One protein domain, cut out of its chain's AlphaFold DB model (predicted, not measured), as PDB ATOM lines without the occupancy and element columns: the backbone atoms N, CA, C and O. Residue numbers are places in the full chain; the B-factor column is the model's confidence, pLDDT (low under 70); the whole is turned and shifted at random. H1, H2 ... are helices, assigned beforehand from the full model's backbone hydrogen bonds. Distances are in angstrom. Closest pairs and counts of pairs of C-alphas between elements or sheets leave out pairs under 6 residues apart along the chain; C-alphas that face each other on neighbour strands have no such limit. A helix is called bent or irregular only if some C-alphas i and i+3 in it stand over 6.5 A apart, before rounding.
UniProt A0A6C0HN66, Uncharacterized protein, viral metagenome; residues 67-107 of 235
ATOM      1  N   ASP A  67     211.230 318.046 228.834       85.00
ATOM      2  CA  ASP A  67     212.414 317.500 229.480       85.00
ATOM      3  C   ASP A  67     212.571 318.053 230.893       85.00
ATOM      4  O   ASP A  67     212.404 319.246 231.143       85.00
ATOM      5  N   CYS A  68     213.007 317.199 231.819       81.75
ATOM      6  CA  CYS A  68     213.184 317.594 233.215       81.75
ATOM      7  C   CYS A  68     214.174 318.762 233.407       81.75
ATOM      8  O   CYS A  68     214.019 319.559 234.332       81.75
ATOM      9  N   LEU A  69     215.192 318.867 232.546       82.88
ATOM     10  CA  LEU A  69     216.213 319.918 232.620       82.88
ATOM     11  C   LEU A  69     215.754 321.255 232.024       82.88
ATOM     12  O   LEU A  69     216.428 322.259 232.237       82.88
ATOM     13  N   MET A  70     214.633 321.268 231.295       88.12
ATOM     14  CA  MET A  70     214.061 322.449 230.643       88.12
ATOM     15  C   MET A  70     215.104 323.333 229.927       88.12
ATOM     16  O   MET A  70     215.202 324.533 230.212       88.12
ATOM     17  N   PRO A  71     215.945 322.754 229.046       86.56
ATOM     18  CA  PRO A  71     217.130 323.438 228.539       86.56
ATOM     19  C   PRO A  71     216.780 324.700 227.744       86.56
ATOM     20  O   PRO A  71     217.447 325.722 227.896       86.56
ATOM     21  N   GLN A  72     215.711 324.663 226.942       86.81
ATOM     22  CA  GLN A  72     215.303 325.784 226.102       86.81
ATOM     23  C   GLN A  72     214.672 326.902 226.936       86.81
ATOM     24  O   GLN A  72     214.936 328.081 226.705       86.81
ATOM     25  N   THR A  73     213.874 326.548 227.941       85.69
ATOM     26  CA  THR A  73     213.235 327.502 228.852       85.69
ATOM     27  C   THR A  73     214.273 328.232 229.697       85.69
ATOM     28  O   THR A  73     214.218 329.458 229.821       85.69
ATOM     29  N   VAL A  74     215.235 327.489 230.258       86.31
ATOM     30  CA  VAL A  74     216.330 328.059 231.053       86.31
ATOM     31  C   VAL A  74     217.181 328.974 230.181       86.31
ATOM     32  O   VAL A  74     217.411 330.112 230.576       86.31
ATOM     33  N   GLN A  75     217.571 328.525 228.985       87.38
ATOM     34  CA  GLN A  75     218.360 329.333 228.057       87.38
ATOM     35  C   GLN A  75     217.637 330.624 227.658       87.38
ATOM     36  O   GLN A  75     218.205 331.710 227.742       87.38
ATOM     37  N   ASN A  76     216.355 330.534 227.296       86.00
ATOM     38  CA  ASN A  76     215.555 331.706 226.949       86.00
ATOM     39  C   ASN A  76     215.448 332.694 228.116       86.00
ATOM     40  O   ASN A  76     215.473 333.902 227.897       86.00
ATOM     41  N   ALA A  77     215.335 332.208 229.352       87.69
ATOM     42  CA  ALA A  77     215.307 333.074 230.521       87.69
ATOM     43  C   ALA A  77     216.678 333.696 230.829       87.69
ATOM     44  O   ALA A  77     216.742 334.863 231.196       87.69
ATOM     45  N   THR A  78     217.782 332.961 230.654       86.75
ATOM     46  CA  THR A  78     219.130 333.500 230.894       86.75
ATOM     47  C   THR A  78     219.573 334.491 229.824       86.75
ATOM     48  O   THR A  78     220.264 335.456 230.143       86.75
ATOM     49  N   ASP A  79     219.153 334.290 228.573       91.12
ATOM     50  CA  ASP A  79     219.497 335.168 227.450       91.12
ATOM     51  C   ASP A  79     218.696 336.485 227.478       91.12
ATOM     52  O   ASP A  79     219.108 337.486 226.887       91.12
ATOM     53  N   ASN A  80     217.565 336.518 228.194       87.19
ATOM     54  CA  ASN A  80     216.691 337.683 228.301       87.19
ATOM     55  C   ASN A  80     216.660 338.239 229.732       87.19
ATOM     56  O   ASN A  80     216.025 337.686 230.620       87.19
ATOM     57  N   VAL A  81     217.239 339.427 229.936       84.50
ATOM     58  CA  VAL A  81     217.375 340.073 231.263       84.50
ATOM     59  C   VAL A  81     216.040 340.294 231.997       84.50
ATOM     60  O   VAL A  81     216.009 340.354 233.222       84.50
ATOM     61  N   LEU A  82     214.928 340.425 231.267       87.88
ATOM     62  CA  LEU A  82     213.599 340.689 231.835       87.88
ATOM     63  C   LEU A  82     212.761 339.422 232.076       87.88
ATOM     64  O   LEU A  82     211.606 339.530 232.488       87.88
ATOM     65  N   MET A  83     213.307 338.233 231.818       83.94
ATOM     66  CA  MET A  83     212.597 336.971 232.001       83.94
ATOM     67  C   MET A  83     213.104 336.234 233.238       83.94
ATOM     68  O   MET A  83     214.187 335.659 233.249       83.94
ATOM     69  N   PHE A  84     212.284 336.203 234.286       82.19
ATOM     70  CA  PHE A  84     212.575 335.400 235.469       82.19
ATOM     71  C   PHE A  84     212.040 333.980 235.287       82.19
ATOM     72  O   PHE A  84     210.841 333.775 235.101       82.19
ATOM     73  N   PHE A  85     212.927 332.993 235.381       83.25
ATOM     74  CA  PHE A  85     212.556 331.582 235.395       83.25
ATOM     75  C   PHE A  85     212.350 331.085 236.827       83.25
ATOM     76  O   PHE A  85     213.179 331.323 237.707       83.25
ATOM     77  N   LYS A  86     211.254 330.357 237.054       79.19
ATOM     78  CA  LYS A  86     210.969 329.686 238.325       79.19
ATOM     79  C   LYS A  86     210.452 328.274 238.064       79.19
ATOM     80  O   LYS A  86     209.366 328.113 237.517       79.19
ATOM     81  N   ASN A  87     211.190 327.267 238.526       76.81
ATOM     82  CA  ASN A  87     210.794 325.860 238.446       76.81
ATOM     83  C   ASN A  87     210.114 325.388 239.747       76.81
ATOM     84  O   ASN A  87     210.632 324.548 240.468       76.81
ATOM     85  N   GLY A  88     208.976 325.984 240.118       78.50
ATOM     86  CA  GLY A  88     208.299 325.642 241.376       78.50
ATOM     87  C   GLY A  88     209.071 326.080 242.633       78.50
ATOM     88  O   GLY A  88     209.573 327.204 242.692       78.50
ATOM     89  N   ASN A  89     209.096 325.227 243.665       76.44
ATOM     90  CA  ASN A  89     209.675 325.542 244.983       76.44
ATOM     91  C   ASN A  89     211.109 325.015 245.185       76.44
ATOM     92  O   ASN A  89     211.760 325.413 246.148       76.44
ATOM     93  N   ASP A  90     211.596 324.141 244.306       77.00
ATOM     94  CA  ASP A  90     212.918 323.510 244.382       77.00
ATOM     95  C   ASP A  90     213.455 323.294 242.953       77.00
ATOM     96  O   ASP A  90     212.820 323.691 241.982       77.00
ATOM     97  N   VAL A  91     214.637 322.711 242.785       82.31
ATOM     98  CA  VAL A  91     215.127 322.321 241.460       82.31
ATOM     99  C   VAL A  91     214.327 321.134 240.906       82.31
ATOM    100  O   VAL A  91     213.708 320.375 241.652       82.31
ATOM    101  N   GLY A  92     214.369 320.944 239.584       80.56
ATOM    102  CA  GLY A  92     213.754 319.784 238.939       80.56
ATOM    103  C   GLY A  92     214.311 318.456 239.467       80.56
ATOM    104  O   GLY A  92     215.469 318.371 239.881       80.56
ATOM    105  N   SER A  93     213.498 317.396 239.414       83.44
ATOM    106  CA  SER A  93     213.836 316.075 239.975       83.44
ATOM    107  C   SER A  93     215.157 315.489 239.460       83.44
ATOM    108  O   SER A  93     215.803 314.727 240.166       83.44
ATOM    109  N   CYS A  94     215.561 315.826 238.240       87.00
ATOM    110  CA  CYS A  94     216.782 315.349 237.587       87.00
ATOM    111  C   CYS A  94     218.068 315.932 238.182       87.00
ATOM    112  O   CYS A  94     219.128 315.346 238.007       87.00
ATOM    113  N   VAL A  95     217.994 317.075 238.867       88.69
ATOM    114  CA  VAL A  95     219.159 317.766 239.453       88.69
ATOM    115  C   VAL A  95     219.055 317.867 240.974       88.69
ATOM    116  O   VAL A  95     219.801 318.611 241.612       88.69
ATOM    117  N   ILE A  96     218.130 317.117 241.578       88.25
ATOM    118  CA  ILE A  96     217.852 317.205 243.010       88.25
ATOM    119  C   ILE A  96     219.036 316.742 243.859       88.25
ATOM    120  O   ILE A  96     219.326 317.354 244.887       88.25
ATOM    121  N   ASP A  97     219.776 315.732 243.402       89.06
ATOM    122  CA  ASP A  97     220.952 315.219 244.102       89.06
ATOM    123  C   ASP A  97     222.086 316.239 244.104       89.06
ATOM    124  O   ASP A  97     222.670 316.523 245.149       89.06
ATOM    125  N   ASP A  98     222.372 316.843 242.953       90.44
ATOM    126  CA  ASP A  98     223.424 317.851 242.840       90.44
ATOM    127  C   ASP A  98     223.050 319.126 243.584       90.44
ATOM    128  O   ASP A  98     223.863 319.689 244.316       90.44
ATOM    129  N   SER A  99     221.783 319.526 243.516       88.06
ATOM    130  CA  SER A  99     221.278 320.613 244.339       88.06
ATOM    131  C   SER A  99     221.361 320.298 245.832       88.06
ATOM    132  O   SER A  99     221.688 321.180 246.624       88.06
ATOM    133  N   THR A 100     221.083 319.064 246.250       86.75
ATOM    134  CA  THR A 100     221.204 318.652 247.653       86.75
ATOM    135  C   THR A 100     222.660 318.703 248.096       86.75
ATOM    136  O   THR A 100     222.949 319.257 249.157       86.75
ATOM    137  N   LYS A 101     223.594 318.223 247.267       88.62
ATOM    138  CA  LYS A 101     225.038 318.332 247.520       88.62
ATOM    139  C   LYS A 101     225.480 319.791 247.645       88.62
ATOM    140  O   LYS A 101     226.236 320.102 248.558       88.62
ATOM    141  N   LEU A 102     224.987 320.692 246.792       86.50
ATOM    142  CA  LEU A 102     225.308 322.124 246.857       86.50
ATOM    143  C   LEU A 102     224.704 322.813 248.095       86.50
ATOM    144  O   LEU A 102     225.372 323.632 248.719       86.50
ATOM    145  N   ARG A 103     223.460 322.482 248.475       82.94
ATOM    146  CA  ARG A 103     222.780 323.070 249.648       82.94
ATOM    147  C   ARG A 103     223.334 322.558 250.977       82.94
ATOM    148  O   ARG A 103     223.454 323.325 251.930       82.94
ATOM    149  N   VAL A 104     223.591 321.255 251.069       82.44
ATOM    150  CA  VAL A 104     223.966 320.574 252.319       82.44
ATOM    151  C   VAL A 104     225.486 320.490 252.485       82.44
ATOM    152  O   VAL A 104     225.967 320.498 253.618       82.44
ATOM    153  N   GLY A 105     226.241 320.466 251.382       77.12
ATOM    154  CA  GLY A 105     227.689 320.258 251.368       77.12
ATOM    155  C   GLY A 105     228.098 318.826 251.740       77.12
ATOM    156  O   GLY A 105     227.261 317.964 252.003       77.12
ATOM    157  N   LEU A 106     229.414 318.576 251.792       72.00
ATOM    158  CA  LEU A 106     229.992 317.329 252.328       72.00
ATOM    159  C   LEU A 106     229.803 317.218 253.849       72.00
ATOM    160  O   LEU A 106     229.623 316.128 254.387       72.00
ATOM    161  N   THR A 107     229.813 318.361 254.534       68.44
ATOM    162  CA  THR A 107     229.709 318.449 255.988       68.44
ATOM    163  C   THR A 107     228.587 319.414 256.327       68.44
ATOM    164  O   THR A 107     228.625 320.583 255.942       68.44
TER     165      THR A 107
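What this domain is: This is residues 67 to 107 of the 235 residues of an uncharacterized protein of viral metagenome (UniProt A0A6C0HN66). Two short helices, H1 and then H2, lie apart from each other in an elongated, loose shape, joined by a long unnamed loop, residues 80 to 92. Residues 101 to 107, of which 101 to 104 belong to H2, stick out. The printed part has 41 residues, with no named strand; the class is all helix. The radius of gyration of the C-alphas is 12.2 A, and the C-alphas span 36 by 21 by 16 A.

Where its parts are: H1 is residues 71 to 79, 12.0 A long from C-alpha 71 at (217.130, 323.438, 228.539) to C-alpha 79. H2 is residues 93 to 104, 16.6 A long, ending at C-alpha 104 at (223.966, 320.574, 252.319). H2 is irregular: C-alphas 94 and 97 are 7.7 A apart.

How they stand to each other: H1 and H2 are apart, with no C-alpha of the one within 8 A of the other. In H1 every O i to N i+4 pair is within hydrogen-bond range; in H2, 6 of 8 are.

The domain as a whole: The C-alphas farthest apart, those of Leu 82 and Thr 107, are 36.6 A apart. The printed part has no cut. The link from H1 to H2, 13 residues, is long. Mean pLDDT of the printed part is 83.9; residue 107 is under 70.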